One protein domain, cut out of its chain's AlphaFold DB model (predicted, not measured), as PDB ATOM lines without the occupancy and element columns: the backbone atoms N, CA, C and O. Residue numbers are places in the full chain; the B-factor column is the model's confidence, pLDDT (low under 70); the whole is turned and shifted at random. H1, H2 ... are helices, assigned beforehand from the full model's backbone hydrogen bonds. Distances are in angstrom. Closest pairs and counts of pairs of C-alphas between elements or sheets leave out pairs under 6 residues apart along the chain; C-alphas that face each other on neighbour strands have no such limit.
ATOM      1  N   THR A   2       4.367   6.668 -88.222       65.62
ATOM      2  CA  THR A   2       3.671   5.426 -88.636       65.62
ATOM      3  C   THR A   2       4.558   4.172 -88.679       65.62
ATOM      4  O   THR A   2       4.115   3.088 -88.316       65.62
ATOM      5  N   TRP A   3       5.830   4.312 -89.061       68.56
ATOM      6  CA  TRP A   3       6.750   3.176 -89.228       68.56
ATOM      7  C   TRP A   3       7.128   2.501 -87.897       68.56
ATOM      8  O   TRP A   3       7.216   1.280 -87.810       68.56
ATOM      9  N   SER A   4       7.294   3.289 -86.832       72.31
ATOM     10  CA  SER A   4       7.584   2.779 -85.484       72.31
ATOM     11  C   SER A   4       6.426   1.953 -84.915       72.31
ATOM     12  O   SER A   4       6.660   0.928 -84.283       72.31
ATOM     13  N   VAL A   5       5.180   2.358 -85.188       77.00
ATOM     14  CA  VAL A   5       3.973   1.616 -84.783       77.00
ATOM     15  C   VAL A   5       3.873   0.287 -85.537       77.00
ATOM     16  O   VAL A   5       3.537  -0.729 -84.938       77.00
ATOM     17  N   MET A   6       4.239   0.268 -86.821       75.75
ATOM     18  CA  MET A   6       4.271  -0.955 -87.629       75.75
ATOM     19  C   MET A   6       5.298  -1.975 -87.112       75.75
ATOM     20  O   MET A   6       4.972  -3.152 -86.996       75.75
ATOM     21  N   TRP A   7       6.509  -1.547 -86.735       78.50
ATOM     22  CA  TRP A   7       7.504  -2.456 -86.142       78.50
ATOM     23  C   TRP A   7       7.069  -3.019 -84.790       78.50
ATOM     24  O   TRP A   7       7.243  -4.210 -84.538       78.50
ATOM     25  N   LEU A   8       6.480  -2.181 -83.934       79.44
ATOM     26  CA  LEU A   8       5.954  -2.621 -82.641       79.44
ATOM     27  C   LEU A   8       4.812  -3.634 -82.816       79.44
ATOM     28  O   LEU A   8       4.801  -4.658 -82.138       79.44
ATOM     29  N   ALA A   9       3.907  -3.405 -83.773       78.75
ATOM     30  CA  ALA A   9       2.835  -4.344 -84.094       78.75
ATOM     31  C   ALA A   9       3.379  -5.691 -84.610       78.75
ATOM     32  O   ALA A   9       2.939  -6.749 -84.158       78.75
ATOM     33  N   SER A  10       4.396  -5.677 -85.476       76.75
ATOM     34  CA  SER A  10       5.038  -6.905 -85.966       76.75
ATOM     35  C   SER A  10       5.696  -7.726 -84.849       76.75
ATOM     36  O   SER A  10       5.600  -8.952 -84.857       76.75
ATOM     37  N   LEU A  11       6.311  -7.079 -83.852       78.44
ATOM     38  CA  LEU A  11       6.906  -7.768 -82.698       78.44
ATOM     39  C   LEU A  11       5.853  -8.456 -81.815       78.44
ATOM     40  O   LEU A  11       6.098  -9.553 -81.320       78.44
ATOM     41  N   THR A  12       4.666  -7.861 -81.656       76.00
ATOM     42  CA  THR A  12       3.582  -8.485 -80.875       76.00
ATOM     43  C   THR A  12       2.991  -9.731 -81.535       76.00
ATOM     44  O   THR A  12       2.578 -10.650 -80.831       76.00
ATOM     45  N   LEU A  13       3.003  -9.814 -82.869       74.75
ATOM     46  CA  LEU A  13       2.505 -10.982 -83.606       74.75
ATOM     47  C   LEU A  13       3.435 -12.200 -83.470       74.75
ATOM     48  O   LEU A  13       2.962 -13.333 -83.417       74.75
ATOM     49  N   LEU A  14       4.749 -11.979 -83.350       74.00
ATOM     50  CA  LEU A  14       5.749 -13.046 -83.183       74.00
ATOM     51  C   LEU A  14       5.660 -13.761 -81.824       74.00
ATOM     52  O   LEU A  14       6.028 -14.931 -81.731       74.00
ATOM     53  N   ALA A  15       5.134 -13.104 -80.785       73.88
ATOM     54  CA  ALA A  15       4.937 -13.725 -79.472       73.88
ATOM     55  C   ALA A  15       3.905 -14.872 -79.501       73.88
ATOM     56  O   ALA A  15       3.993 -15.796 -78.697       73.88
ATOM     57  N   GLY A  16       2.966 -14.869 -80.456       70.62
ATOM     58  CA  GLY A  16       1.961 -15.929 -80.595       70.62
ATOM     59  C   GLY A  16       2.545 -17.301 -80.957       70.62
ATOM     60  O   GLY A  16       2.023 -18.327 -80.513       70.62
ATOM     61  N   CYS A  17       3.660 -17.342 -81.696       70.62
ATOM     62  CA  CYS A  17       4.321 -18.590 -82.098       70.62
ATOM     63  C   CYS A  17       4.975 -19.337 -80.926       70.62
ATOM     64  O   CYS A  17       5.218 -20.534 -81.027       70.62
ATOM     65  N   ALA A  18       5.255 -18.664 -79.805       75.12
ATOM     66  CA  ALA A  18       5.820 -19.323 -78.627       75.12
ATOM     67  C   ALA A  18       4.816 -20.273 -77.944       75.12
ATOM     68  O   ALA A  18       5.216 -21.204 -77.249       75.12
ATOM     69  N   ASN A  19       3.515 -20.055 -78.157       75.25
ATOM     70  CA  ASN A  19       2.433 -20.761 -77.471       75.25
ATOM     71  C   ASN A  19       1.538 -21.571 -78.421       75.25
ATOM     72  O   ASN A  19       0.490 -22.062 -78.001       75.25
ATOM     73  N   SER A  20       1.915 -21.710 -79.694       74.38
ATOM     74  CA  SER A  20       1.126 -22.429 -80.696       74.38
ATOM     75  C   SER A  20       2.022 -23.168 -81.692       74.38
ATOM     76  O   SER A  20       3.048 -22.648 -82.119       74.38
ATOM     77  N   GLY A  21       1.660 -24.406 -82.044       79.06
ATOM     78  CA  GLY A  21       2.431 -25.242 -82.969       79.06
ATOM     79  C   GLY A  21       2.486 -26.714 -82.560       79.06
ATOM     80  O   GLY A  21       1.941 -27.119 -81.533       79.06
ATOM     81  N   ALA A  22       3.144 -27.531 -83.384       80.75
ATOM     82  CA  ALA A  22       3.316 -28.954 -83.111       80.75
ATOM     83  C   ALA A  22       4.092 -29.169 -81.797       80.75
ATOM     84  O   ALA A  22       5.178 -28.621 -81.617       80.75
ATOM     85  N   GLY A  23       3.531 -29.968 -80.887       79.19
ATOM     86  CA  GLY A  23       4.135 -30.273 -79.583       79.19
ATOM     87  C   GLY A  23       3.764 -29.313 -78.449       79.19
ATOM     88  O   GLY A  23       4.110 -29.590 -77.303       79.19
ATOM     89  N   ILE A  24       3.028 -28.231 -78.728       82.62
ATOM     90  CA  ILE A  24       2.466 -27.371 -77.683       82.62
ATOM     91  C   ILE A  24       1.069 -27.882 -77.318       82.62
ATOM     92  O   ILE A  24       0.144 -27.794 -78.122       82.62
ATOM     93  N   ASP A  25       0.920 -28.404 -76.099       85.81
ATOM     94  CA  ASP A  25      -0.378 -28.735 -75.500       85.81
ATOM     95  C   ASP A  25      -0.710 -27.704 -74.405       85.81
ATOM     96  O   ASP A  25      -0.355 -27.906 -73.239       85.81
ATOM     97  N   PRO A  26      -1.367 -26.579 -74.751       79.06
ATOM     98  CA  PRO A  26      -1.694 -25.535 -73.779       79.06
ATOM     99  C   PRO A  26      -2.716 -26.009 -72.735       79.06
ATOM    100  O   PRO A  26      -2.824 -25.421 -71.661       79.06
ATOM    101  N   CYS A  27      -3.452 -27.082 -73.035       82.88
ATOM    102  CA  CYS A  27      -4.438 -27.676 -72.143       82.88
ATOM    103  C   CYS A  27      -3.852 -28.808 -71.294       82.88
ATOM    104  O   CYS A  27      -4.481 -29.201 -70.317       82.88
ATOM    105  N   GLY A  28      -2.669 -29.323 -71.641       87.12
ATOM    106  CA  GLY A  28      -2.022 -30.484 -71.027       87.12
ATOM    107  C   GLY A  28      -1.989 -30.442 -69.499       87.12
ATOM    108  O   GLY A  28      -2.511 -31.367 -68.873       87.12
ATOM    109  N   PRO A  29      -1.476 -29.358 -68.885       87.12
ATOM    110  CA  PRO A  29      -1.468 -29.180 -67.428       87.12
ATOM    111  C   PRO A  29      -2.855 -29.223 -66.763       87.12
ATOM    112  O   PRO A  29      -2.965 -29.525 -65.577       87.12
ATOM    113  N   TRP A  30      -3.914 -28.945 -67.525       86.62
ATOM    114  CA  TRP A  30      -5.296 -28.799 -67.057       86.62
ATOM    115  C   TRP A  30      -6.204 -29.959 -67.457       86.62
ATOM    116  O   TRP A  30      -7.417 -29.894 -67.246       86.62
ATOM    117  N   ARG A  31      -5.657 -31.015 -68.069       90.31
ATOM    118  CA  ARG A  31      -6.468 -32.164 -68.473       90.31
ATOM    119  C   ARG A  31      -7.064 -32.827 -67.229       90.31
ATOM    120  O   ARG A  31      -6.335 -33.088 -66.271       90.31
ATOM    121  N   PRO A  32      -8.374 -33.122 -67.233       93.38
ATOM    122  CA  PRO A  32      -9.005 -33.766 -66.097       93.38
ATOM    123  C   PRO A  32      -8.442 -35.176 -65.901       93.38
ATOM    124  O   PRO A  32      -8.242 -35.921 -66.864       93.38
ATOM    125  N   ILE A  33      -8.241 -35.552 -64.640       95.25
ATOM    126  CA  ILE A  33      -7.919 -36.926 -64.253       95.25
ATOM    127  C   ILE A  33      -9.226 -37.722 -64.300       95.25
ATOM    128  O   ILE A  33     -10.103 -37.554 -63.452       95.25
ATOM    129  N   LEU A  34      -9.385 -38.556 -65.329       96.31
ATOM    130  CA  LEU A  34     -10.576 -39.382 -65.514       96.31
ATOM    131  C   LEU A  34     -10.394 -40.718 -64.792       96.31
ATOM    132  O   LEU A  34      -9.566 -41.536 -65.188       96.31
ATOM    133  N   VAL A  35     -11.190 -40.944 -63.750       97.19
ATOM    134  CA  VAL A  35     -11.173 -42.179 -62.956       97.19
ATOM    135  C   VAL A  35     -12.439 -43.000 -63.182       97.19
ATOM    136  O   VAL A  35     -13.502 -42.470 -63.514       97.19
ATOM    137  N   SER A  36     -12.340 -44.316 -62.996       97.25
ATOM    138  CA  SER A  36     -13.525 -45.176 -62.976       97.25
ATOM    139  C   SER A  36     -14.316 -44.978 -61.679       97.25
ATOM    140  O   SER A  36     -13.765 -44.558 -60.665       97.25
ATOM    141  N   ARG A  37     -15.599 -45.360 -61.667       97.62
ATOM    142  CA  ARG A  37     -16.420 -45.320 -60.438       97.62
ATOM    143  C   ARG A  37     -15.906 -46.233 -59.319       97.62
ATOM    144  O   ARG A  37     -16.279 -46.028 -58.173       97.62
ATOM    145  N   ALA A  38     -15.118 -47.249 -59.662       97.88
ATOM    146  CA  ALA A  38     -14.548 -48.194 -58.709       97.88
ATOM    147  C   ALA A  38     -13.145 -47.783 -58.232       97.88
ATOM    148  O   ALA A  38     -12.581 -48.457 -57.371       97.88
ATOM    149  N   ASP A  39     -12.561 -46.720 -58.797       98.00
ATOM    150  CA  ASP A  39     -11.244 -46.260 -58.371       98.00
ATOM    151  C   ASP A  39     -11.334 -45.734 -56.938       98.00
ATOM    152  O   ASP A  39     -12.098 -44.821 -56.629       98.00
ATOM    153  N   THR A  40     -10.556 -46.346 -56.056       96.81
ATOM    154  CA  THR A  40     -10.461 -45.989 -54.639       96.81
ATOM    155  C   THR A  40      -9.089 -45.389 -54.356       96.81
ATOM    156  O   THR A  40      -8.429 -45.769 -53.396       96.81
ATOM    157  N   LEU A  41      -8.654 -44.461 -55.221       96.56
ATOM    158  CA  LEU A  41      -7.310 -43.883 -55.215       96.56
ATOM    159  C   LEU A  41      -6.243 -44.961 -55.437       96.56
ATOM    160  O   LEU A  41      -5.391 -45.220 -54.591       96.56
ATOM    161  N   THR A  42      -6.290 -45.598 -56.606       97.88
ATOM    162  CA  THR A  42      -5.200 -46.492 -57.014       97.88
ATOM    163  C   THR A  42      -3.878 -45.727 -57.081       97.88
ATOM    164  O   THR A  42      -3.858 -44.515 -57.308       97.88
ATOM    165  N   ASP A  43      -2.748 -46.430 -56.985       98.44
ATOM    166  CA  ASP A  43      -1.428 -45.800 -57.131       98.44
ATOM    167  C   ASP A  43      -1.289 -45.023 -58.452       98.44
ATOM    168  O   ASP A  43      -0.589 -44.014 -58.531       98.44
ATOM    169  N   GLY A  44      -1.962 -45.489 -59.511       97.12
ATOM    170  CA  GLY A  44      -2.018 -44.802 -60.799       97.12
ATOM    171  C   GLY A  44      -2.720 -43.448 -60.710       97.12
ATOM    172  O   GLY A  44      -2.191 -42.457 -61.217       97.12
ATOM    173  N   THR A  45      -3.874 -43.393 -60.049       98.12
ATOM    174  CA  THR A  45      -4.604 -42.149 -59.779       98.12
ATOM    175  C   THR A  45      -3.803 -41.229 -58.861       98.12
ATOM    176  O   THR A  45      -3.649 -40.047 -59.164       98.12
ATOM    177  N   ALA A  46      -3.217 -41.761 -57.784       98.44
ATOM    178  CA  ALA A  46      -2.422 -40.983 -56.836       98.44
ATOM    179  C   ALA A  46      -1.233 -40.283 -57.515       98.44
ATOM    180  O   ALA A  46      -1.014 -39.089 -57.307       98.44
ATOM    181  N   ARG A  47      -0.507 -40.987 -58.396       98.25
ATOM    182  CA  ARG A  47       0.588 -40.393 -59.181       98.25
ATOM    183  C   ARG A  47       0.113 -39.286 -60.120       98.25
ATOM    184  O   ARG A  47       0.801 -38.278 -60.251       98.25
ATOM    185  N   GLN A  48      -1.042 -39.456 -60.763       96.81
ATOM    186  CA  GLN A  48      -1.610 -38.426 -61.642       96.81
ATOM    187  C   GLN A  48      -2.003 -37.170 -60.858       96.81
ATOM    188  O   GLN A  48      -1.701 -36.063 -61.298       96.81
ATOM    189  N   ILE A  49      -2.612 -37.334 -59.679       96.31
ATOM    190  CA  ILE A  49      -2.972 -36.215 -58.795       96.31
ATOM    191  C   ILE A  49      -1.720 -35.476 -58.326       96.31
ATOM    192  O   ILE A  49      -1.670 -34.251 -58.410       96.31
ATOM    193  N   LEU A  50      -0.693 -36.204 -57.875       96.94
ATOM    194  CA  LEU A  50       0.564 -35.592 -57.447       96.94
ATOM    195  C   LEU A  50       1.190 -34.767 -58.578       96.94
ATOM    196  O   LEU A  50       1.497 -33.595 -58.380       96.94
ATOM    197  N   ALA A  51       1.301 -35.346 -59.777       95.69
ATOM    198  CA  ALA A  51       1.848 -34.651 -60.938       95.69
ATOM    199  C   ALA A  51       1.038 -33.396 -61.310       95.69
ATOM    200  O   ALA A  51       1.621 -32.364 -61.656       95.69
ATOM    201  N   HIS A  52      -0.295 -33.457 -61.215       94.56
ATOM    202  CA  HIS A  52      -1.168 -32.306 -61.445       94.56
ATOM    203  C   HIS A  52      -0.916 -31.192 -60.417       94.56
ATOM    204  O   HIS A  52      -0.695 -30.042 -60.799       94.56
ATOM    205  N   ASN A  53      -0.859 -31.534 -59.128       94.50
ATOM    206  CA  ASN A  53      -0.631 -30.572 -58.049       94.50
ATOM    207  C   ASN A  53       0.753 -29.917 -58.145       94.50
ATOM    208  O   ASN A  53       0.868 -28.696 -58.075       94.50
ATOM    209  N   GLU A  54       1.811 -30.701 -58.367       95.88
ATOM    210  CA  GLU A  54       3.173 -30.175 -58.525       95.88
ATOM    211  C   GLU A  54       3.299 -29.250 -59.743       95.88
ATOM    212  O   GLU A  54       3.991 -28.227 -59.693       95.88
ATOM    213  N   THR A  55       2.610 -29.581 -60.840       93.94
ATOM    214  CA  THR A  55       2.523 -28.713 -62.022       93.94
ATOM    215  C   THR A  55       1.793 -27.413 -61.686       93.94
ATOM    216  O   THR A  55       2.262 -26.332 -62.049       93.94
ATOM    217  N   GLY A  56       0.696 -27.506 -60.934       92.31
ATOM    218  CA  GLY A  56      -0.085 -26.382 -60.435       92.31
ATOM    219  C   GLY A  56       0.723 -25.395 -59.594       92.31
ATOM    220  O   GLY A  56       0.761 -24.205 -59.911       92.31
ATOM    221  N   VAL A  57       1.454 -25.894 -58.596       95.38
ATOM    222  CA  VAL A  57       2.354 -25.087 -57.756       95.38
ATOM    223  C   VAL A  57       3.418 -24.396 -58.613       95.38
ATOM    224  O   VAL A  57       3.670 -23.199 -58.456       95.38
ATOM    225  N   ARG A  58       4.021 -25.127 -59.560       93.56
ATOM    226  CA  ARG A  58       5.100 -24.617 -60.419       93.56
ATOM    227  C   ARG A  58       4.636 -23.514 -61.370       93.56
ATOM    228  O   ARG A  58       5.354 -22.532 -61.543       93.56
ATOM    229  N   MET A  59       3.489 -23.695 -62.024       89.50
ATOM    230  CA  MET A  59       3.023 -22.806 -63.097       89.50
ATOM    231  C   MET A  59       2.095 -21.699 -62.596       89.50
ATOM    232  O   MET A  59       2.141 -20.582 -63.106       89.50
ATOM    233  N   CYS A  60       1.257 -22.001 -61.606       85.06
ATOM    234  CA  CYS A  60       0.113 -21.168 -61.240       85.06
ATOM    235  C   CYS A  60       0.078 -20.766 -59.768       85.06
ATOM    236  O   CYS A  60      -0.704 -19.883 -59.423       85.06
ATOM    237  N   ARG A  61       0.962 -21.331 -58.933       87.69
ATOM    238  CA  ARG A  61       1.139 -20.955 -57.520       87.69
ATOM    239  C   ARG A  61      -0.144 -21.060 -56.682       87.69
ATOM    240  O   ARG A  61      -0.337 -20.248 -55.777       87.69
TER     241      ARG A  61
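This is residues 2 to 61 of the 62 residues of an uncharacterized protein of Acetobacteraceae bacterium AT-5844 (UniProt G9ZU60). A long helix, H1, sticks out as a free arm from a small body in which the chain folds back on itself: the later part of the link runs beside H2, turns near Ala 38, and H2 returns along it. The arm makes much of the length, and the two helices do not pack on each other. The printed part has 60 residues with two named helices, H1 then H2, and no named strand; the class is all helix. The whole is extended, with a radius of gyration of the C-alphas of 19.3 A and spans of 64 by 23 by 16 A.

H1 is residues 2 to 19, 28.5 A from first to last C-alpha, from C-alpha 2 at (3.671, 5.426, -88.636) to C-alpha 19 at (2.433, -20.761, -77.471). H2 is residues 43 to 60, 25.0 A long, from C-alpha 43 at (-1.428, -45.800, -57.131) to C-alpha 60 at (0.113, -21.168, -61.240).

H1 stands free, in a stretch of residues 2 to 27, of which 2 to 19 belong to H1. H1 and H2 are apart, with no C-alpha of the one within 8 A of the other. In H2 every O i to N i+4 pair is within hydrogen-bond range; in H1 9 of 14 are, beside 14 of 15 O i to N i+3 pairs.

The C-alphas of Thr 2 and Ala 38, the two farthest apart, are 64.1 A from each other. Without the free stretch the body has 34 residues and spans 31 by 15 by 11 A. The link from H1 to H2, residues 20 to 42, is long. The printed part has no cut. Its mean pLDDT is 86.6, and residues 2 to 3 are under 70; the mean is 75 for H1 and 95 for H2.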